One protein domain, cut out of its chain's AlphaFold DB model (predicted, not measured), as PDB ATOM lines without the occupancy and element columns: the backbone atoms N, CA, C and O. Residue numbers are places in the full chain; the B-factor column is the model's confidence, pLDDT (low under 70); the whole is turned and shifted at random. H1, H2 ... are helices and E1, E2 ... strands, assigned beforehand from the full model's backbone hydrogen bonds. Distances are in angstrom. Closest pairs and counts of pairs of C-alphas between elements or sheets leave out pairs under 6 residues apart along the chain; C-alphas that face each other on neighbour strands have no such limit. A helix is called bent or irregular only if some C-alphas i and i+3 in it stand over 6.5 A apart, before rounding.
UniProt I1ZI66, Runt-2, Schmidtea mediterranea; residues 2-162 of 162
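Overview. This is residues 2 to 162 of the 162 residues of the protein "Runt-2" of Schmidtea mediterranea (UniProt I1ZI66). One sheet of eight strands is curled like part of a barrel and bent back on itself into two facing leaves, E1 E3 E6 and E4 E7 E8 E2, with E5 as the hinge. H1 grazes this body beside E3, and a thin arm, residues 136 to 142, leads away to H2, which sticks out far from the body. The printed part has 161 residues, in order H1, E1 to E8, H2; the class is mixed, with under half of the residues in named elements. The sheet is mixed, in the order E1 E3 E6 E5 E4 E7 E8 E2. The whole is extended, a rod of 95 by 34 by 22 A, with a radius of gyration of the C-alphas of 24.5 A.

Arrangement. In the strongly twisted sheet, E4, residues 63 to 69, and E7, residues 107 to 113, are antiparallel at 161 degrees, with N 65 and O 112 2.8 A apart. E8, residues 119 to 130, forms a hairpin with E7, N 111 to O 121 being 2.8 A; it bends by 60 degrees at residue 125. Beyond the bend it is parallel to edge strand E2, residues 39 to 41, with N 40 to O 128 at 2.8 A. On the other side of E4, E5, residues 82 to 86, forms a hairpin with it, N 64 to O 83 being 2.8 A. E5 and E6, residues 89 to 92, form another, N 86 to O 89 being 2.8 A. E4 E5 E6 is a meander, each strand the antiparallel neighbour of the one before. E3, residues 50 to 54, is antiparallel to E6, with N 52 to O 90 at 2.9 A, and to edge strand E1, residues 31 to 34, with N 32 to O 53 at 3.0 A. E3 E4 E5 E6 and E4 E5 E6 E7 are Greek keys, a meander of three strands plus one whose first and fourth are antiparallel neighbours. H1, residues 2 to 17, only grazes the sheet with residues 8 to 15 and is near E3. H2, residues 145 to 160, is not on the sheet and is apart from H1. In H1 and H2 every O i to N i+4 pair is within hydrogen-bond range.

Along the chain. H1 begins at C-alpha 2 (26.072, 3.139, 19.761) and is 22.9 A long. E8, 29.6 A, begins at C-alpha 119 (29.208, -17.588, 26.591). E4 is 19.8 A and E7 19.0 A. H2, 22.3 A, ends at C-alpha 160 (103.699, -38.708, 53.835).

Size, cuts and confidence. The C-alphas of Ala 2 and Ser 162, the two farthest apart, are 96.9 A apart. The printed part has no cut. The links H1 to E1, E4 to E5, E6 to E7 and E8 to H2 are long. Residues 140 to 147 and residue 162 have pLDDT under 70.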
ATOM      1  N   ALA A   2      25.412   1.955  19.164       74.19
ATOM      2  CA  ALA A   2      26.072   3.139  19.761       74.19
ATOM      3  C   ALA A   2      26.117   3.120  21.306       74.19
ATOM      4  O   ALA A   2      27.139   3.437  21.908       74.19
ATOM      5  N   SER A   3      25.027   2.687  21.950       80.94
ATOM      6  CA  SER A   3      24.949   2.573  23.416       80.94
ATOM      7  C   SER A   3      25.871   1.484  23.988       80.94
ATOM      8  O   SER A   3      26.487   1.687  25.031       80.94
ATOM      9  N   GLU A   4      26.021   0.358  23.287       81.25
ATOM     10  CA  GLU A   4      26.884  -0.755  23.716       81.25
ATOM     11  C   GLU A   4      28.366  -0.387  23.625       81.25
ATOM     12  O   GLU A   4      29.126  -0.681  24.544       81.25
ATOM     13  N   LEU A   5      28.764   0.314  22.558       84.06
ATOM     14  CA  LEU A   5      30.128   0.821  22.401       84.06
ATOM     15  C   LEU A   5      30.493   1.814  23.510       84.06
ATOM     16  O   LEU A   5      31.564   1.698  24.103       84.06
ATOM     17  N   LEU A   6      29.584   2.735  23.844       86.19
ATOM     18  CA  LEU A   6      29.792   3.685  24.938       86.19
ATOM     19  C   LEU A   6      29.929   2.972  26.296       86.19
ATOM     20  O   LEU A   6      30.782   3.329  27.111       86.19
ATOM     21  N   HIS A   7      29.111   1.943  26.538       85.00
ATOM     22  CA  HIS A   7      29.183   1.151  27.766       85.00
ATOM     23  C   HIS A   7      30.501   0.373  27.875       85.00
ATOM     24  O   HIS A   7      31.141   0.375  28.932       85.00
ATOM     25  N   ALA A   8      30.932  -0.248  26.776       87.81
ATOM     26  CA  ALA A   8      32.205  -0.950  26.695       87.81
ATOM     27  C   ALA A   8      33.384  -0.004  26.951       87.81
ATOM     28  O   ALA A   8      34.275  -0.334  27.736       87.81
ATOM     29  N   GLU A   9      33.367   1.197  26.370       88.56
ATOM     30  CA  GLU A   9      34.405   2.208  26.574       88.56
ATOM     31  C   GLU A   9      34.488   2.661  28.040       88.56
ATOM     32  O   GLU A   9      35.579   2.711  28.619       88.56
ATOM     33  N   PHE A  10      33.346   2.951  28.674       88.69
ATOM     34  CA  PHE A  10      33.302   3.337  30.086       88.69
ATOM     35  C   PHE A  10      33.822   2.218  30.998       88.69
ATOM     36  O   PHE A  10      34.626   2.461  31.904       88.69
ATOM     37  N   THR A  11      33.399   0.983  30.730       89.19
ATOM     38  CA  THR A  11      33.827  -0.201  31.479       89.19
ATOM     39  C   THR A  11      35.330  -0.420  31.340       89.19
ATOM     40  O   THR A  11      36.025  -0.579  32.343       89.19
ATOM     41  N   LEU A  12      35.864  -0.326  30.124       90.25
ATOM     42  CA  LEU A  12      37.293  -0.457  29.859       90.25
ATOM     43  C   LEU A  12      38.107   0.636  30.566       90.25
ATOM     44  O   LEU A  12      39.076   0.324  31.257       90.25
ATOM     45  N   LYS A  13      37.674   1.901  30.495       89.25
ATOM     46  CA  LYS A  13      38.296   3.015  31.235       89.25
ATOM     47  C   LYS A  13      38.314   2.759  32.743       89.25
ATOM     48  O   LYS A  13      39.335   2.982  33.398       89.25
ATOM     49  N   ARG A  14      37.211   2.253  33.304       88.69
ATOM     50  CA  ARG A  14      37.125   1.878  34.722       88.69
ATOM     51  C   ARG A  14      38.102   0.753  35.064       88.69
ATOM     52  O   ARG A  14      38.750   0.833  36.105       88.69
ATOM     53  N   ILE A  15      38.213  -0.277  34.230       88.44
ATOM     54  CA  ILE A  15      39.118  -1.410  34.465       88.44
ATOM     55  C   ILE A  15      40.576  -0.940  34.464       88.44
ATOM     56  O   ILE A  15      41.296  -1.205  35.426       88.44
ATOM     57  N   LEU A  16      40.982  -0.184  33.438       86.81
ATOM     58  CA  LEU A  16      42.356   0.303  33.286       86.81
ATOM     59  C   LEU A  16      42.787   1.243  34.419       86.81
ATOM     60  O   LEU A  16      43.943   1.221  34.823       86.81
ATOM     61  N   LYS A  17      41.866   2.045  34.970       85.50
ATOM     62  CA  LYS A  17      42.170   2.959  36.083       85.50
ATOM     63  C   LYS A  17      42.344   2.248  37.431       85.50
ATOM     64  O   LYS A  17      43.044   2.755  38.298       85.50
ATOM     65  N   ASN A  18      41.675   1.115  37.637       80.38
ATOM     66  CA  ASN A  18      41.570   0.475  38.953       80.38
ATOM     67  C   ASN A  18      42.471  -0.757  39.110       80.38
ATOM     68  O   ASN A  18      42.281  -1.538  40.047       80.38
ATOM     69  N   THR A  19      43.372  -1.043  38.168       78.00
ATOM     70  CA  THR A  19      44.143  -2.291  38.196       78.00
ATOM     71  C   THR A  19      45.500  -2.156  37.504       78.00
ATOM     72  O   THR A  19      45.569  -1.947  36.300       78.00
ATOM     73  N   ASP A  20      46.577  -2.441  38.245       78.81
ATOM     74  CA  ASP A  20      47.970  -2.463  37.751       78.81
ATOM     75  C   ASP A  20      48.346  -3.791  37.058       78.81
ATOM     76  O   ASP A  20      49.465  -4.312  37.161       78.81
ATOM     77  N   SER A  21      47.369  -4.444  36.432       83.06
ATOM     78  CA  SER A  21      47.572  -5.724  35.749       83.06
ATOM     79  C   SER A  21      47.563  -5.513  34.251       83.06
ATOM     80  O   SER A  21      46.776  -4.740  33.725       83.06
ATOM     81  N   SER A  22      48.420  -6.251  33.557       91.38
ATOM     82  CA  SER A  22      48.304  -6.421  32.116       91.38
ATOM     83  C   SER A  22      47.077  -7.280  31.810       91.38
ATOM     84  O   SER A  22      46.710  -8.159  32.600       91.38
ATOM     85  N   PHE A  23      46.450  -7.034  30.664       93.38
ATOM     86  CA  PHE A  23      45.215  -7.696  30.266       93.38
ATOM     87  C   PHE A  23      45.361  -8.418  28.929       93.38
ATOM     88  O   PHE A  23      46.205  -8.063  28.108       93.38
ATOM     89  N   VAL A  24      44.521  -9.430  28.717       95.69
ATOM     90  CA  VAL A  24      44.449 -10.224  27.487       95.69
ATOM     91  C   VAL A  24      42.987 -10.401  27.090       95.69
ATOM     92  O   VAL A  24      42.128 -10.553  27.957       95.69
ATOM     93  N   ILE A  25      42.717 -10.397  25.783       96.25
ATOM     94  CA  ILE A  25      41.413 -10.734  25.203       96.25
ATOM     95  C   ILE A  25      41.386 -12.252  24.928       96.25
ATOM     96  O   ILE A  25      42.151 -12.724  24.082       96.25
ATOM     97  N   PRO A  26      40.547 -13.044  25.622       95.44
ATOM     98  CA  PRO A  26      40.553 -14.504  25.524       95.44
ATOM     99  C   PRO A  26      39.721 -15.029  24.337       95.44
ATOM    100  O   PRO A  26      38.735 -15.743  24.499       95.44
ATOM    101  N   GLY A  27      40.060 -14.652  23.107       93.00
ATOM    102  CA  GLY A  27      39.367 -15.117  21.891       93.00
ATOM    103  C   GLY A  27      37.947 -14.565  21.680       93.00
ATOM    104  O   GLY A  27      37.498 -14.488  20.543       93.00
ATOM    105  N   ASN A  28      37.262 -14.118  22.738       92.38
ATOM    106  CA  ASN A  28      36.020 -13.351  22.671       92.38
ATOM    107  C   ASN A  28      36.341 -11.857  22.885       92.38
ATOM    108  O   ASN A  28      36.835 -11.514  23.960       92.38
ATOM    109  N   PRO A  29      36.052 -10.970  21.913       92.19
ATOM    110  CA  PRO A  29      36.391  -9.545  21.989       92.19
ATOM    111  C   PRO A  29      35.614  -8.779  23.067       92.19
ATOM    112  O   PRO A  29      36.037  -7.700  23.472       92.19
ATOM    113  N   ASN A  30      34.502  -9.332  23.554       92.12
ATOM    114  CA  ASN A  30      33.690  -8.720  24.603       92.12
ATOM    115  C   ASN A  30      34.218  -9.029  26.007       92.12
ATOM    116  O   ASN A  30      33.685  -8.508  26.986       92.12
ATOM    117  N   LEU A  31      35.245  -9.876  26.116       94.94
ATOM    118  CA  LEU A  31      35.857 -10.259  27.376       94.94
ATOM    119  C   LEU A  31      37.288  -9.762  27.483       94.94
ATOM    120  O   LEU A  31      38.043  -9.689  26.515       94.94
ATOM    121  N   LEU A  32      37.674  -9.497  28.721       96.00
ATOM    122  CA  LEU A  32      39.032  -9.170  29.101       96.00
ATOM    123  C   LEU A  32      39.387  -9.985  30.341       96.00
ATOM    124  O   LEU A  32      38.569 -10.131  31.242       96.00
ATOM    125  N   CYS A  33      40.605 -10.498  30.435       96.69
ATOM    126  CA  CYS A  33      41.081 -11.117  31.667       96.69
ATOM    127  C   CYS A  33      42.474 -10.625  32.036       96.69
ATOM    128  O   CYS A  33      43.251 -10.193  31.185       96.69
ATOM    129  N   THR A  34      42.812 -10.703  33.318       96.50
ATOM    130  CA  THR A  34      44.178 -10.436  33.786       96.50
ATOM    131  C   THR A  34      45.155 -11.436  33.180       96.50
ATOM    132  O   THR A  34      44.880 -12.637  33.143       96.50
ATOM    133  N   GLN A  35      46.323 -10.968  32.757       96.69
ATOM    134  CA  GLN A  35      47.370 -11.828  32.229       96.69
ATOM    135  C   GLN A  35      47.903 -12.778  33.314       96.69
ATOM    136  O   GLN A  35      48.324 -12.351  34.391       96.69
ATOM    137  N   LEU A  36      47.910 -14.077  33.013       97.50
ATOM    138  CA  LEU A  36      48.536 -15.097  33.853       97.50
ATOM    139  C   LEU A  36      50.069 -15.096  33.691       97.50
ATOM    140  O   LEU A  36      50.570 -14.768  32.611       97.50
ATOM    141  N   PRO A  37      50.833 -15.512  34.722       97.00
ATOM    142  CA  PRO A  37      52.259 -15.783  34.579       97.00
ATOM    143  C   PRO A  37      52.519 -16.820  33.482       97.00
ATOM    144  O   PRO A  37      51.789 -17.801  33.362       97.00
ATOM    145  N   SER A  38      53.601 -16.661  32.717       97.12
ATOM    146  CA  SER A  38      53.933 -17.596  31.630       97.12
ATOM    147  C   SER A  38      54.304 -19.000  32.131       97.12
ATOM    148  O   SER A  38      54.115 -19.991  31.419       97.12
ATOM    149  N   HIS A  39      54.832 -19.099  33.354       98.06
ATOM    150  CA  HIS A  39      55.212 -20.342  34.022       98.06
ATOM    151  C   HIS A  39      54.895 -20.235  35.515       98.06
ATOM    152  O   HIS A  39      55.258 -19.248  36.147       98.06
ATOM    153  N   TRP A  40      54.228 -21.241  36.087       98.06
ATOM    154  CA  TRP A  40      53.848 -21.264  37.495       98.06
ATOM    155  C   TRP A  40      54.076 -22.614  38.178       98.06
ATOM    156  O   TRP A  40      54.216 -23.655  37.526       98.06
ATOM    157  N   ARG A  41      54.136 -22.565  39.513       98.06
ATOM    158  CA  ARG A  41      54.256 -23.733  40.388       98.06
ATOM    159  C   ARG A  41      52.875 -24.304  40.693       98.06
ATOM    160  O   ARG A  41      51.952 -23.569  41.035       98.06
ATOM    161  N   ILE A  42      52.765 -25.623  40.614       97.94
ATOM    162  CA  ILE A  42      51.567 -26.371  40.991       97.94
ATOM    163  C   ILE A  42      51.145 -26.073  42.440       97.94
ATOM    164  O   ILE A  42      51.992 -25.899  43.318       97.94
ATOM    165  N   ASN A  43      49.836 -25.996  42.681       98.19
ATOM    166  CA  ASN A  43      49.193 -25.709  43.969       98.19
ATOM    167  C   ASN A  43      49.708 -24.442  44.694       98.19
ATOM    168  O   ASN A  43      49.503 -24.266  45.897       98.19
ATOM    169  N   LYS A  44      50.372 -23.531  43.973       97.25
ATOM    170  CA  LYS A  44      50.787 -22.232  44.501       97.25
ATOM    171  C   LYS A  44      49.777 -21.174  44.076       97.25
ATOM    172  O   LYS A  44      49.476 -21.067  42.888       97.25
ATOM    173  N   ALA A  45      49.299 -20.381  45.032       95.19
ATOM    174  CA  ALA A  45      48.460 -19.216  44.759       95.19
ATOM    175  C   ALA A  45      49.154 -18.272  43.768       95.19
ATOM    176  O   ALA A  45      50.370 -18.082  43.846       95.19
ATOM    177  N   LEU A  46      48.398 -17.695  42.835       96.06
ATOM    178  CA  LEU A  46      48.914 -16.653  41.948       96.06
ATOM    179  C   LEU A  46      49.270 -15.396  42.756       96.06
ATOM    180  O   LEU A  46      48.577 -15.047  43.705       96.06
ATOM    181  N   VAL A  47      50.336 -14.693  42.358       92.75
ATOM    182  CA  VAL A  47      50.734 -13.426  43.010       92.75
ATOM    183  C   VAL A  47      49.692 -12.337  42.767       92.75
ATOM    184  O   VAL A  47      49.362 -11.579  43.672       92.75
ATOM    185  N   LYS A  48      49.174 -12.263  41.537       92.62
ATOM    186  CA  LYS A  48      48.070 -11.376  41.167       92.62
ATOM    187  C   LYS A  48      46.797 -12.205  41.036       92.62
ATOM    188  O   LYS A  48      46.801 -13.238  40.367       92.62
ATOM    189  N   THR A  49      45.719 -11.736  41.654       95.06
ATOM    190  CA  THR A  49      44.400 -12.365  41.563       95.06
ATOM    191  C   THR A  49      43.921 -12.382  40.119       95.06
ATOM    192  O   THR A  49      43.919 -11.341  39.458       95.06
ATOM    193  N   PHE A  50      43.481 -13.546  39.648       97.50
ATOM    194  CA  PHE A  50      42.922 -13.663  38.311       97.50
ATOM    195  C   PHE A  50      41.516 -13.056  38.273       97.50
ATOM    196  O   PHE A  50      40.687 -13.329  39.144       97.50
ATOM    197  N   LYS A  51      41.251 -12.206  37.281       97.44
ATOM    198  CA  LYS A  51      39.949 -11.560  37.088       97.44
ATOM    199  C   LYS A  51      39.510 -11.686  35.638       97.44
ATOM    200  O   LYS A  51      40.339 -11.567  34.733       97.44
ATOM    201  N   VAL A  52      38.212 -11.876  35.442       97.62
ATOM    202  CA  VAL A  52      37.534 -11.822  34.143       97.62
ATOM    203  C   VAL A  52      36.599 -10.623  34.161       97.62
ATOM    204  O   VAL A  52      35.930 -10.376  35.158       97.62
ATOM    205  N   PHE A  53      36.558  -9.873  33.072       96.69
ATOM    206  CA  PHE A  53      35.722  -8.698  32.901       96.69
ATOM    207  C   PHE A  53      34.906  -8.836  31.630       96.69
ATOM    208  O   PHE A  53      35.416  -9.334  30.625       96.69
ATOM    209  N   SER A  54      33.672  -8.343  31.667       95.19
ATOM    210  CA  SER A  54      32.827  -8.238  30.483       95.19
ATOM    211  C   SER A  54      32.669  -6.782  30.070       95.19
ATOM    212  O   SER A  54      32.288  -5.938  30.879       95.19
ATOM    213  N   LEU A  55      32.949  -6.485  28.805       93.19
ATOM    214  CA  LEU A  55      32.763  -5.158  28.217       93.19
ATOM    215  C   LEU A  55      31.294  -4.887  27.866       93.19
ATOM    216  O   LEU A  55      30.887  -3.732  27.792       93.19
ATOM    217  N   LEU A  56      30.500  -5.944  27.684       91.06
ATOM    218  CA  LEU A  56      29.055  -5.856  27.480       91.06
ATOM    219  C   LEU A  56      28.300  -6.242  28.756       91.06
ATOM    220  O   LEU A  56      28.797  -7.104  29.487       91.06
ATOM    221  N   PRO A  57      27.113  -5.667  29.022       91.44
ATOM    222  CA  PRO A  57      26.345  -5.950  30.232       91.44
ATOM    223  C   PRO A  57      26.128  -7.451  30.472       91.44
ATOM    224  O   PRO A  57      25.638  -8.166  29.600       91.44
ATOM    225  N   VAL A  58      26.488  -7.920  31.666       94.31
ATOM    226  CA  VAL A  58      26.239  -9.281  32.158       94.31
ATOM    227  C   VAL A  58      25.627  -9.150  33.545       94.31
ATOM    228  O   VAL A  58      26.135  -8.400  34.375       94.31
ATOM    229  N   ALA A  59      24.533  -9.867  33.798       95.81
ATOM    230  CA  ALA A  59      23.834  -9.787  35.073       95.81
ATOM    231  C   ALA A  59      24.751 -10.184  36.243       95.81
ATOM    232  O   ALA A  59      25.467 -11.190  36.178       95.81
ATOM    233  N   ASP A  60      24.696  -9.414  37.328       97.06
ATOM    234  CA  ASP A  60      25.374  -9.765  38.573       97.06
ATOM    235  C   ASP A  60      24.863 -11.119  39.096       97.06
ATOM    236  O   ASP A  60      23.691 -11.464  38.957       97.06
ATOM    237  N   GLY A  61      25.764 -11.908  39.679       97.94
ATOM    238  CA  GLY A  61      25.490 -13.278  40.113       97.94
ATOM    239  C   GLY A  61      25.662 -14.339  39.021       97.94
ATOM    240  O   GLY A  61      25.705 -15.522  39.359       97.94
ATOM    241  N   THR A  62      25.834 -13.953  37.746       98.31
ATOM    242  CA  THR A  62      26.164 -14.902  36.664       98.31
ATOM    243  C   THR A  62      27.431 -15.676  37.024       98.31
ATOM    244  O   THR A  62      28.470 -15.070  37.303       98.31
ATOM    245  N   GLN A  63      27.361 -17.006  37.016       98.44
ATOM    246  CA  GLN A  63      28.505 -17.853  37.343       98.44
ATOM    247  C   GLN A  63      29.558 -17.772  36.240       98.44
ATOM    248  O   GLN A  63      29.246 -17.806  35.048       98.44
ATOM    249  N   VAL A  64      30.818 -17.680  36.654       98.50
ATOM    250  CA  VAL A  64      31.982 -17.740  35.779       98.50
ATOM    251  C   VAL A  64      32.880 -18.866  36.257       98.50
ATOM    252  O   VAL A  64      33.365 -18.861  37.390       98.50
ATOM    253  N   ILE A  65      33.106 -19.832  35.379       98.62
ATOM    254  CA  ILE A  65      33.822 -21.067  35.674       98.62
ATOM    255  C   ILE A  65      35.036 -21.161  34.761       98.62
ATOM    256  O   ILE A  65      34.948 -20.926  33.554       98.62
ATOM    257  N   LEU A  66      36.174 -21.513  35.345       98.69
ATOM    258  CA  LEU A  66      37.412 -21.775  34.627       98.69
ATOM    259  C   LEU A  66      37.654 -23.277  34.553       98.69
ATOM    260  O   LEU A  66      37.564 -23.985  35.559       98.69
ATOM    261  N   SER A  67      38.052 -23.741  33.377       98.50
ATOM    262  CA  SER A  67      38.693 -25.038  33.194       98.50
ATOM    263  C   SER A  67      40.032 -24.855  32.488       98.50
ATOM    264  O   SER A  67      40.257 -23.867  31.788       98.50
ATOM    265  N   ALA A  68      40.960 -25.781  32.717       98.62
ATOM    266  CA  ALA A  68      42.288 -25.752  32.123       98.62
ATOM    267  C   ALA A  68      42.580 -27.091  31.457       98.62
ATOM    268  O   ALA A  68      42.298 -28.139  32.031       98.62
ATOM    269  N   GLY A  69      43.174 -27.064  30.271       98.50
ATOM    270  CA  GLY A  69      43.481 -28.298  29.560       98.50
ATOM    271  C   GLY A  69      44.386 -28.105  28.357       98.50
ATOM    272  O   GLY A  69      44.599 -26.991  27.871       98.50
ATOM    273  N   ASN A  70      44.969 -29.208  27.904       98.38
ATOM    274  CA  ASN A  70      45.701 -29.339  26.650       98.38
ATOM    275  C   ASN A  70      45.772 -30.819  26.228       98.38
ATOM    276  O   ASN A  70      45.131 -31.676  26.826       98.38
ATOM    277  N   ASN A  71      46.579 -31.129  25.213       97.62
ATOM    278  CA  ASN A  71      46.695 -32.491  24.686       97.62
ATOM    279  C   ASN A  71      47.348 -33.493  25.660       97.62
ATOM    280  O   ASN A  71      47.136 -34.688  25.506       97.62
ATOM    281  N   GLU A  72      48.162 -33.042  26.625       96.38
ATOM    282  CA  GLU A  72      48.798 -33.934  27.614       96.38
ATOM    283  C   GLU A  72      47.918 -34.149  28.848       96.38
ATOM    284  O   GLU A  72      47.926 -35.219  29.450       96.38
ATOM    285  N   ASN A  73      47.161 -33.129  29.236       97.25
ATOM    286  CA  ASN A  73      46.219 -33.188  30.335       97.25
ATOM    287  C   ASN A  73      44.948 -32.449  29.917       97.25
ATOM    288  O   ASN A  73      44.890 -31.218  29.951       97.25
ATOM    289  N   VAL A  74      43.957 -33.228  29.484       97.44
ATOM    290  CA  VAL A  74      42.724 -32.741  28.850       97.44
ATOM    291  C   VAL A  74      41.880 -31.907  29.813       97.44
ATOM    292  O   VAL A  74      41.263 -30.933  29.391       97.44
ATOM    293  N   CYS A  75      41.884 -32.254  31.102       96.94
ATOM    294  CA  CYS A  75      41.158 -31.537  32.142       96.94
ATOM    295  C   CYS A  75      42.002 -31.507  33.417       96.94
ATOM    296  O   CYS A  75      42.003 -32.439  34.221       96.94
ATOM    297  N   ALA A  76      42.766 -30.433  33.576       97.81
ATOM    298  CA  ALA A  76      43.581 -30.222  34.750       97.81
ATOM    299  C   ALA A  76      42.714 -29.776  35.927       97.81
ATOM    300  O   ALA A  76      41.918 -28.845  35.816       97.81
ATOM    301  N   GLU A  77      42.933 -30.404  37.077       97.94
ATOM    302  CA  GLU A  77      42.283 -30.011  38.318       97.94
ATOM    303  C   GLU A  77      42.729 -28.597  38.735       97.94
ATOM    304  O   GLU A  77      43.914 -28.236  38.654       97.94
ATOM    305  N   LEU A  78      41.763 -27.793  39.178       98.44
ATOM    306  CA  LEU A  78      41.947 -26.424  39.641       98.44
ATOM    307  C   LEU A  78      41.308 -26.254  41.022       98.44
ATOM    308  O   LEU A  78      40.361 -26.949  41.373       98.44
ATOM    309  N   ARG A  79      41.789 -25.271  41.779       98.25
ATOM    310  CA  ARG A  79      41.133 -24.769  42.994       98.25
ATOM    311  C   ARG A  79      40.815 -23.292  42.806       98.25
ATOM    312  O   ARG A  79      41.610 -22.588  42.192       98.25
ATOM    313  N   GLY A  80      39.681 -22.826  43.331       97.75
ATOM    314  CA  GLY A  80      39.276 -21.418  43.199       97.75
ATOM    315  C   GLY A  80      38.902 -21.033  41.763       97.75
ATOM    316  O   GLY A  80      39.093 -19.892  41.359       97.75
ATOM    317  N   ASN A  81      38.419 -21.994  40.970       98.25
ATOM    318  CA  ASN A  81      38.066 -21.835  39.555       98.25
ATOM    319  C   ASN A  81      36.601 -21.431  39.315       98.25
ATOM    320  O   ASN A  81      36.200 -21.320  38.162       98.25
ATOM    321  N   HIS A  82      35.823 -21.199  40.372       98.19
ATOM    322  CA  HIS A  82      34.458 -20.675  40.305       98.19
ATOM    323  C   HIS A  82      34.421 -19.261  40.889       98.19
ATOM    324  O   HIS A  82      35.052 -18.985  41.912       98.19
ATOM    325  N   SER A  83      33.684 -18.367  40.241       98.44
ATOM    326  CA  SER A  83      33.416 -17.008  40.708       98.44
ATOM    327  C   SER A  83      32.072 -16.527  40.161       98.44
ATOM    328  O   SER A  83      31.468 -17.182  39.317       98.44
ATOM    329  N   GLN A  84      31.609 -15.372  40.622       98.31
ATOM    330  CA  GLN A  84      30.390 -14.734  40.137       98.31
ATOM    331  C   GLN A  84      30.710 -13.366  39.553       98.31
ATOM    332  O   GLN A  84      31.565 -12.638  40.067       98.31
ATOM    333  N   MET A  85      29.995 -13.009  38.490       97.88
ATOM    334  CA  MET A  85      30.035 -11.674  37.922       97.88
ATOM    335  C   MET A  85      29.452 -10.672  38.923       97.88
ATOM    336  O   MET A  85      28.374 -10.883  39.474       97.88
ATOM    337  N   LYS A  86      30.174  -9.583  39.162       96.94
ATOM    338  CA  LYS A  86      29.735  -8.450  39.972       96.94
ATOM    339  C   LYS A  86      30.294  -7.162  39.394       96.94
ATOM    340  O   LYS A  86      31.514  -7.012  39.282       96.94
ATOM    341  N   ASN A  87      29.422  -6.217  39.054       93.75
ATOM    342  CA  ASN A  87      29.795  -4.968  38.388       93.75
ATOM    343  C   ASN A  87      30.701  -5.216  37.171       93.75
ATOM    344  O   ASN A  87      31.781  -4.627  37.078       93.75
ATOM    345  N   GLN A  88      30.301  -6.128  36.279       95.00
ATOM    346  CA  GLN A  88      31.070  -6.483  35.077       95.00
ATOM    347  C   GLN A  88      32.448  -7.121  35.347       95.00
ATOM    348  O   GLN A  88      33.284  -7.187  34.442       95.00
ATOM    349  N   SER A  89      32.704  -7.601  36.571       96.00
ATOM    350  CA  SER A  89      33.937  -8.308  36.934       96.00
ATOM    351  C   SER A  89      33.681  -9.579  37.750       96.00
ATOM    352  O   SER A  89      32.913  -9.561  38.704       96.00
ATOM    353  N   ALA A  90      34.367 -10.668  37.423       97.88
ATOM    354  CA  ALA A  90      34.437 -11.887  38.219       97.88
ATOM    355  C   ALA A  90      35.859 -12.052  38.765       97.88
ATOM    356  O   ALA A  90      36.841 -11.967  38.022       97.88
ATOM    357  N   ILE A  91      35.981 -12.256  40.078       97.56
ATOM    358  CA  ILE A  91      37.262 -12.299  40.794       97.56
ATOM    359  C   ILE A  91      37.490 -13.711  41.326       97.56
ATOM    360  O   ILE A  91      36.730 -14.197  42.163       97.56
ATOM    361  N   PHE A  92      38.560 -14.357  40.877       98.00
ATOM    362  CA  PHE A  92      38.904 -15.720  41.273       98.00
ATOM    363  C   PHE A  92      39.867 -15.684  42.454       98.00
ATOM    364  O   PHE A  92      41.082 -15.529  42.294       98.00
ATOM    365  N   GLN A  93      39.302 -15.762  43.657       94.50
ATOM    366  CA  GLN A  93      40.074 -15.783  44.894       94.50
ATOM    367  C   GLN A  93      40.860 -17.091  44.999       94.50
ATOM    368  O   GLN A  93      40.292 -18.173  44.881       94.50
ATOM    369  N   ASP A  94      42.169 -16.979  45.232       94.56
ATOM    370  CA  ASP A  94      43.063 -18.127  45.419       94.56
ATOM    371  C   ASP A  94      42.993 -19.170  44.282       94.56
ATOM    372  O   ASP A  94      42.977 -20.376  44.525       94.56
ATOM    373  N   LEU A  95      42.958 -18.707  43.023       98.31
ATOM    374  CA  LEU A  95      43.044 -19.593  41.860       98.31
ATOM    375  C   LEU A  95      44.375 -20.361  41.871       98.31
ATOM    376  O   LEU A  95      45.454 -19.756  41.898       98.31
ATOM    377  N   ARG A  96      44.306 -21.694  41.798       98.50
ATOM    378  CA  ARG A  96      45.475 -22.584  41.738       98.50
ATOM    379  C   ARG A  96      45.317 -23.656  40.679       98.50
ATOM    380  O   ARG A  96      44.238 -24.202  40.477       98.50
ATOM    381  N   PHE A  97      46.451 -24.014  40.091       98.56
ATOM    382  CA  PHE A  97      46.580 -25.130  39.164       98.56
ATOM    383  C   PHE A  97      47.105 -26.353  39.907       98.56
ATOM    384  O   PHE A  97      48.201 -26.291  40.464       98.56
ATOM    385  N   LEU A  98      46.345 -27.446  39.924       98.25
ATOM    386  CA  LEU A  98      46.708 -28.693  40.609       98.25
ATOM    387  C   LEU A  98      47.234 -29.760  39.638       98.25
ATOM    388  O   LEU A  98      47.932 -30.674  40.061       98.25
ATOM    389  N   GLY A  99      46.980 -29.608  38.334       96.50
ATOM    390  CA  GLY A  99      47.575 -30.420  37.268       96.50
ATOM    391  C   GLY A  99      48.836 -29.800  36.646       96.50
ATOM    392  O   GLY A  99      48.983 -28.581  36.568       96.50
ATOM    393  N   LYS A 100      49.753 -30.643  36.150       98.25
ATOM    394  CA  LYS A 100      50.908 -30.216  35.333       98.25
ATOM    395  C   LYS A 100      50.490 -30.053  33.872       98.25
ATOM    396  O   LYS A 100      49.716 -30.870  33.381       98.25
ATOM    397  N   SER A 101      51.066 -29.073  33.176       98.44
ATOM    398  CA  SER A 101      50.760 -28.825  31.758       98.44
ATOM    399  C   SER A 101      51.609 -29.622  30.776       98.44
ATOM    400  O   SER A 101      51.281 -29.624  29.596       98.44
ATOM    401  N   GLY A 102      52.702 -30.245  31.224       97.25
ATOM    402  CA  GLY A 102      53.634 -30.961  30.348       97.25
ATOM    403  C   GLY A 102      54.965 -30.254  30.106       97.25
ATOM    404  O   GLY A 102      55.123 -29.054  30.365       97.25
ATOM    405  N   ARG A 103      55.969 -30.991  29.612       95.31
ATOM    406  CA  ARG A 103      57.309 -30.429  29.353       95.31
ATOM    407  C   ARG A 103      57.252 -29.493  28.145       95.31
ATOM    408  O   ARG A 103      57.049 -29.921  27.020       95.31
ATOM    409  N   GLY A 104      57.465 -28.199  28.385       94.50
ATOM    410  CA  GLY A 104      57.425 -27.180  27.327       94.50
ATOM    411  C   GLY A 104      56.018 -26.880  26.793       94.50
ATOM    412  O   GLY A 104      55.886 -26.106  25.853       94.50
ATOM    413  N   LYS A 105      54.971 -27.451  27.400       98.06
ATOM    414  CA  LYS A 105      53.573 -27.264  27.003       98.06
ATOM    415  C   LYS A 105      52.850 -26.313  27.945       98.06
ATOM    416  O   LYS A 105      53.228 -26.154  29.106       98.06
ATOM    417  N   ARG A 106      51.788 -25.688  27.444       98.62
ATOM    418  CA  ARG A 106      50.953 -24.740  28.186       98.62
ATOM    419  C   ARG A 106      49.514 -25.225  28.219       98.62
ATOM    420  O   ARG A 106      49.100 -25.971  27.337       98.62
ATOM    421  N   PHE A 107      48.780 -24.811  29.238       98.75
ATOM    422  CA  PHE A 107      47.336 -24.962  29.278       98.75
ATOM    423  C   PHE A 107      46.652 -23.871  28.465       98.75
ATOM    424  O   PHE A 107      47.089 -22.718  28.468       98.75
ATOM    425  N   ASN A 108      45.551 -24.252  27.828       98.56
ATOM    426  CA  ASN A 108      44.492 -23.339  27.439       98.56
ATOM    427  C   ASN A 108      43.533 -23.211  28.625       98.56
ATOM    428  O   ASN A 108      43.253 -24.214  29.285       98.56
ATOM    429  N   ILE A 109      43.053 -21.999  28.900       98.44
ATOM    430  CA  ILE A 109      42.020 -21.768  29.915       98.44
ATOM    431  C   ILE A 109      40.711 -21.489  29.202       98.44
ATOM    432  O   ILE A 109      40.627 -20.538  28.427       98.44
ATOM    433  N   THR A 110      39.699 -22.295  29.482       98.56
ATOM    434  CA  THR A 110      38.339 -22.061  29.006       98.56
ATOM    435  C   THR A 110      37.572 -21.323  30.090       98.56
ATOM    436  O   THR A 110      37.491 -21.774  31.231       98.56
ATOM    437  N   ILE A 111      37.032 -20.170  29.726       98.56
ATOM    438  CA  ILE A 111      36.201 -19.309  30.556       98.56
ATOM    439  C   ILE A 111      34.760 -19.551  30.121       98.56
ATOM    440  O   ILE A 111      34.400 -19.258  28.980       98.56
ATOM    441  N   THR A 112      33.950 -20.091  31.023       98.31
ATOM    442  CA  THR A 112      32.524 -20.346  30.801       98.31
ATOM    443  C   THR A 112      31.723 -19.375  31.649       98.31
ATOM    444  O   THR A 112      31.888 -19.355  32.866       98.31
ATOM    445  N   MET A 113      30.876 -18.568  31.019       97.69
ATOM    446  CA  MET A 113      29.911 -17.714  31.705       97.69
ATOM    447  C   MET A 113      28.516 -18.293  31.507       97.69
ATOM    448  O   MET A 113      28.048 -18.424  30.373       97.69
ATOM    449  N   GLU A 114      27.846 -18.608  32.609       97.38
ATOM    450  CA  GLU A 114      26.501 -19.196  32.624       97.38
ATOM    451  C   GLU A 114      25.413 -18.122  32.429       97.38
ATOM    452  O   GLU A 114      24.445 -18.035  33.180       97.38
ATOM    453  N   SER A 115      25.600 -17.248  31.436       94.62
ATOM    454  CA  SER A 115      24.587 -16.291  30.986       94.62
ATOM    455  C   SER A 115      23.539 -16.966  30.095       94.62
ATOM    456  O   SER A 115      23.666 -18.135  29.733       94.62
ATOM    457  N   TYR A 116      22.517 -16.215  29.681       91.06
ATOM    458  CA  TYR A 116      21.544 -16.659  28.684       91.06
ATOM    459  C   TYR A 116      21.534 -15.682  27.491       91.06
ATOM    460  O   TYR A 116      21.027 -14.569  27.640       91.06
ATOM    461  N   PRO A 117      22.118 -16.042  26.329       92.75
ATOM    462  CA  PRO A 117      22.750 -17.330  26.016       92.75
ATOM    463  C   PRO A 117      24.095 -17.547  26.746       92.75
ATOM    464  O   PRO A 117      24.759 -16.560  27.088       92.75
ATOM    465  N   PRO A 118      24.527 -18.806  26.967       94.06
ATOM    466  CA  PRO A 118      25.834 -19.100  27.552       94.06
ATOM    467  C   PRO A 118      26.970 -18.585  26.673       94.06
ATOM    468  O   PRO A 118      26.906 -18.664  25.445       94.06
ATOM    469  N   GLN A 119      28.031 -18.084  27.299       95.31
ATOM    470  CA  GLN A 119      29.208 -17.588  26.591       95.31
ATOM    471  C   GLN A 119      30.437 -18.398  26.988       95.31
ATOM    472  O   GLN A 119      30.701 -18.613  28.171       95.31
ATOM    473  N   VAL A 120      31.215 -18.811  25.990       97.12
ATOM    474  CA  VAL A 120      32.460 -19.559  26.183       97.12
ATOM    475  C   VAL A 120      33.583 -18.849  25.449       97.12
ATOM    476  O   VAL A 120      33.410 -18.334  24.345       97.12
ATOM    477  N   SER A 121      34.742 -18.789  26.086       97.81
ATOM    478  CA  SER A 121      35.897 -18.041  25.616       97.81
ATOM    479  C   SER A 121      37.173 -18.768  26.024       97.81
ATOM    480  O   SER A 121      37.210 -19.422  27.063       97.81
ATOM    481  N   VAL A 122      38.216 -18.702  25.195       98.31
ATOM    482  CA  VAL A 122      39.438 -19.487  25.399       98.31
ATOM    483  C   VAL A 122      40.657 -18.578  25.425       98.31
ATOM    484  O   VAL A 122      41.017 -17.948  24.431       98.31
ATOM    485  N   TYR A 123      41.353 -18.570  26.560       98.19
ATOM    486  CA  TYR A 123      42.694 -18.022  26.672       98.19
ATOM    487  C   TYR A 123      43.708 -19.097  26.259       98.19
ATOM    488  O   TYR A 123      44.118 -19.948  27.055       98.19
ATOM    489  N   ALA A 124      44.088 -19.078  24.982       98.06
ATOM    490  CA  ALA A 124      45.014 -20.045  24.407       98.06
ATOM    491  C   ALA A 124      46.454 -19.859  24.923       98.06
ATOM    492  O   ALA A 124      46.927 -18.736  25.093       98.06
ATOM    493  N   ASN A 125      47.173 -20.969  25.118       97.62
ATOM    494  CA  ASN A 125      48.586 -21.010  25.515       97.62
ATOM    495  C   ASN A 125      48.917 -20.149  26.752       97.62
ATOM    496  O   ASN A 125      50.010 -19.579  26.860       97.62
ATOM    497  N   ALA A 126      47.978 -20.078  27.694       98.06
ATOM    498  CA  ALA A 126      47.981 -19.118  28.787       98.06
ATOM    499  C   ALA A 126      49.132 -19.331  29.778       98.06
ATOM    500  O   ALA A 126      49.844 -18.387  30.112       98.06
ATOM    501  N   ILE A 127      49.335 -20.565  30.253       98.50
ATOM    502  CA  ILE A 127      50.250 -20.831  31.373       98.50
ATOM    503  C   ILE A 127      50.908 -22.205  31.281       98.50
ATOM    504  O   ILE A 127      50.258 -23.215  31.018       98.50
ATOM    505  N   LYS A 128      52.220 -22.263  31.524       98.56
ATOM    506  CA  LYS A 128      52.941 -23.516  31.789       98.56
ATOM    507  C   LYS A 128      52.901 -23.811  33.287       98.56
ATOM    508  O   LYS A 128      53.304 -22.961  34.074       98.56
ATOM    509  N   VAL A 129      52.505 -25.010  33.696       98.50
ATOM    510  CA  VAL A 129      52.441 -25.403  35.112       98.50
ATOM    511  C   VAL A 129      53.347 -26.602  35.356       98.50
ATOM    512  O   VAL A 129      53.197 -27.650  34.726       98.50
ATOM    513  N   THR A 130      54.294 -26.453  36.285       97.75
ATOM    514  CA  THR A 130      55.217 -27.526  36.685       97.75
ATOM    515  C   THR A 130      55.346 -27.612  38.205       97.75
ATOM    516  O   THR A 130      54.836 -26.767  38.935       97.75
ATOM    517  N   VAL A 131      56.040 -28.643  38.693       97.19
ATOM    518  CA  VAL A 131      56.263 -28.855  40.134       97.19
ATOM    519  C   VAL A 131      57.057 -27.713  40.768       97.19
ATOM    520  O   VAL A 131      56.662 -27.201  41.808       97.19
ATOM    521  N   ASP A 132      58.162 -27.301  40.145       93.81
ATOM    522  CA  ASP A 132      59.007 -26.225  40.673       93.81
ATOM    523  C   ASP A 132      58.445 -24.827  40.341       93.81
ATOM    524  O   ASP A 132      58.604 -23.896  41.128       93.81
ATOM    525  N   GLY A 133      57.760 -24.671  39.200       95.00
ATOM    526  CA  GLY A 133      57.483 -23.353  38.626       95.00
ATOM    527  C   GLY A 133      58.763 -22.646  38.152       95.00
ATOM    528  O   GLY A 133      59.762 -23.317  37.874       95.00
ATOM    529  N   PRO A 134      58.747 -21.307  38.027       93.88
ATOM    530  CA  PRO A 134      59.955 -20.514  37.830       93.88
ATOM    531  C   PRO A 134      60.904 -20.716  39.014       93.88
ATOM    532  O   PRO A 134      60.524 -20.485  40.162       93.88
ATOM    533  N   ARG A 135      62.124 -21.171  38.737       89.81
ATOM    534  CA  ARG A 135      63.144 -21.469  39.744       89.81
ATOM    535  C   ARG A 135      64.507 -21.059  39.201       89.81
ATOM    536  O   ARG A 135      64.766 -21.248  38.013       89.81
ATOM    537  N   GLU A 136      65.361 -20.533  40.070       84.81
ATOM    538  CA  GLU A 136      66.772 -20.319  39.754       84.81
ATOM    539  C   GLU A 136      67.448 -21.638  39.340       84.81
ATOM    540  O   GLU A 136      67.039 -22.717  39.802       84.81
ATOM    541  N   PRO A 137      68.479 -21.589  38.476       83.56
ATOM    542  CA  PRO A 137      69.317 -22.751  38.220       83.56
ATOM    543  C   PRO A 137      69.798 -23.331  39.550       83.56
ATOM    544  O   PRO A 137      70.195 -22.595  40.451       83.56
ATOM    545  N   ARG A 138      69.743 -24.657  39.704       78.31
ATOM    546  CA  ARG A 138      70.269 -25.286  40.919       78.31
ATOM    547  C   ARG A 138      71.766 -24.977  40.998       78.31
ATOM    548  O   ARG A 138      72.500 -25.375  40.095       78.31
ATOM    549  N   SER A 139      72.210 -24.291  42.053       71.56
ATOM    550  CA  SER A 139      73.636 -24.183  42.351       71.56
ATOM    551  C   SER A 139      74.152 -25.595  42.606       71.56
ATOM    552  O   SER A 139      73.611 -26.339  43.429       71.56
ATOM    553  N   ASN A 140      75.152 -26.013  41.838       64.38
ATOM    554  CA  ASN A 140      75.757 -27.314  42.035       64.38
ATOM    555  C   ASN A 140      76.663 -27.203  43.267       64.38
ATOM    556  O   ASN A 140      77.841 -26.903  43.133       64.38
ATOM    557  N   ASN A 141      76.123 -27.426  44.470       61.41
ATOM    558  CA  ASN A 141      76.914 -27.537  45.705       61.41
ATOM    559  C   ASN A 141      77.751 -28.837  45.740       61.41
ATOM    560  O   ASN A 141      78.079 -29.347  46.810       61.41
ATOM    561  N   GLY A 142      78.088 -29.397  44.576       62.28
ATOM    562  CA  GLY A 142      79.181 -30.344  44.472       62.28
ATOM    563  C   GLY A 142      80.467 -29.601  44.799       62.28
ATOM    564  O   GLY A 142      80.714 -28.525  44.255       62.28
ATOM    565  N   ILE A 143      81.258 -30.160  45.711       64.25
ATOM    566  CA  ILE A 143      82.621 -29.706  45.985       64.25
ATOM    567  C   ILE A 143      83.304 -29.508  44.628       64.25
ATOM    568  O   ILE A 143      83.368 -30.441  43.826       64.25
ATOM    569  N   SER A 144      83.745 -28.280  44.338       67.69
ATOM    570  CA  SER A 144      84.471 -27.992  43.099       67.69
ATOM    571  C   SER A 144      85.632 -28.979  42.973       67.69
ATOM    572  O   SER A 144      86.277 -29.285  43.977       67.69
ATOM    573  N   TRP A 145      85.955 -29.444  41.761       68.06
ATOM    574  CA  TRP A 145      87.156 -30.258  41.527       68.06
ATOM    575  C   TRP A 145      88.408 -29.640  42.165       68.06
ATOM    576  O   TRP A 145      89.259 -30.365  42.668       68.06
ATOM    577  N   GLN A 146      88.474 -28.307  42.246       68.00
ATOM    578  CA  GLN A 146      89.537 -27.588  42.946       68.00
ATOM    579  C   GLN A 146      89.515 -27.832  44.465       68.00
ATOM    580  O   GLN A 146      90.557 -28.104  45.051       68.00
ATOM    581  N   GLN A 147      88.344 -27.798  45.111       67.50
ATOM    582  CA  GLN A 147      88.224 -28.144  46.533       67.50
ATOM    583  C   GLN A 147      88.487 -29.635  46.791       67.50
ATOM    584  O   GLN A 147      89.110 -29.955  47.801       67.50
ATOM    585  N   CYS A 148      88.087 -30.537  45.886       71.38
ATOM    586  CA  CYS A 148      88.461 -31.954  45.962       71.38
ATOM    587  C   CYS A 148      89.979 -32.141  45.837       71.38
ATOM    588  O   CYS A 148      90.556 -32.885  46.623       71.38
ATOM    589  N   SER A 149      90.636 -31.433  44.912       75.88
ATOM    590  CA  SER A 149      92.094 -31.484  44.734       75.88
ATOM    591  C   SER A 149      92.829 -31.032  45.993       75.88
ATOM    592  O   SER A 149      93.722 -31.728  46.464       75.88
ATOM    593  N   ILE A 150      92.403 -29.920  46.602       80.06
ATOM    594  CA  ILE A 150      92.988 -29.413  47.854       80.06
ATOM    595  C   ILE A 150      92.792 -30.413  49.001       80.06
ATOM    596  O   ILE A 150      93.687 -30.599  49.829       80.06
ATOM    597  N   LEU A 151      91.624 -31.058  49.078       79.88
ATOM    598  CA  LEU A 151      91.345 -32.056  50.108       79.88
ATOM    599  C   LEU A 151      92.214 -33.309  49.920       79.88
ATOM    600  O   LEU A 151      92.783 -33.798  50.895       79.88
ATOM    601  N   ILE A 152      92.365 -33.785  48.681       83.00
ATOM    602  CA  ILE A 152      93.226 -34.924  48.341       83.00
ATOM    603  C   ILE A 152      94.692 -34.597  48.636       83.00
ATOM    604  O   ILE A 152      95.347 -35.380  49.315       83.00
ATOM    605  N   GLU A 153      95.200 -33.429  48.231       84.44
ATOM    606  CA  GLU A 153      96.575 -33.011  48.545       84.44
ATOM    607  C   GLU A 153      96.834 -32.964  50.054       84.44
ATOM    608  O   GLU A 153      97.880 -33.411  50.523       84.44
ATOM    609  N   ARG A 154      95.870 -32.468  50.839       84.25
ATOM    610  CA  ARG A 154      95.968 -32.447  52.305       84.25
ATOM    611  C   ARG A 154      95.995 -33.846  52.916       84.25
ATOM    612  O   ARG A 154      96.717 -34.056  53.887       84.25
ATOM    613  N   ILE A 155      95.218 -34.784  52.376       87.38
ATOM    614  CA  ILE A 155      95.211 -36.182  52.828       87.38
ATOM    615  C   ILE A 155      96.539 -36.862  52.477       87.38
ATOM    616  O   ILE A 155      97.134 -37.498  53.342       87.38
ATOM    617  N   VAL A 156      97.037 -36.677  51.251       86.50
ATOM    618  CA  VAL A 156      98.320 -37.243  50.804       86.50
ATOM    619  C   VAL A 156      99.481 -36.706  51.641       86.50
ATOM    620  O   VAL A 156     100.297 -37.493  52.107       86.50
ATOM    621  N   ARG A 157      99.533 -35.394  51.916       83.62
ATOM    622  CA  ARG A 157     100.573 -34.814  52.787       83.62
ATOM    623  C   ARG A 157     100.556 -35.405  54.195       83.62
ATOM    624  O   ARG A 157     101.607 -35.782  54.694       83.62
ATOM    625  N   LYS A 158      99.372 -35.569  54.796       83.31
ATOM    626  CA  LYS A 158      99.240 -36.206  56.116       83.31
ATOM    627  C   LYS A 158      99.743 -37.650  56.155       83.31
ATOM    628  O   LYS A 158     100.165 -38.083  57.215       83.31
ATOM    629  N   PHE A 159      99.658 -38.376  55.042       78.06
ATOM    630  CA  PHE A 159     100.147 -39.751  54.938       78.06
ATOM    631  C   PHE A 159     101.661 -39.826  54.686       78.06
ATOM    632  O   PHE A 159     102.296 -40.804  55.043       78.06
ATOM    633  N   ILE A 160     102.246 -38.802  54.056       79.00
ATOM    634  CA  ILE A 160     103.699 -38.708  53.835       79.00
ATOM    635  C   ILE A 160     104.429 -38.258  55.109       79.00
ATOM    636  O   ILE A 160     105.574 -38.637  55.329       79.00
ATOM    637  N   GLU A 161     103.783 -37.434  55.935       74.44
ATOM    638  CA  GLU A 161     104.344 -36.893  57.182       74.44
ATOM    639  C   GLU A 161     104.158 -37.821  58.406       74.44
ATOM    640  O   GLU A 161     104.562 -37.450  59.510       74.44
ATOM    641  N   SER A 162     103.554 -39.004  58.229       61.72
ATOM    642  CA  SER A 162     103.358 -40.048  59.252       61.72
ATOM    643  C   SER A 162     104.268 -41.246  59.023       61.72
ATOM    644  O   SER A 162     104.857 -41.730  60.011       61.72
TER     645      SER A 162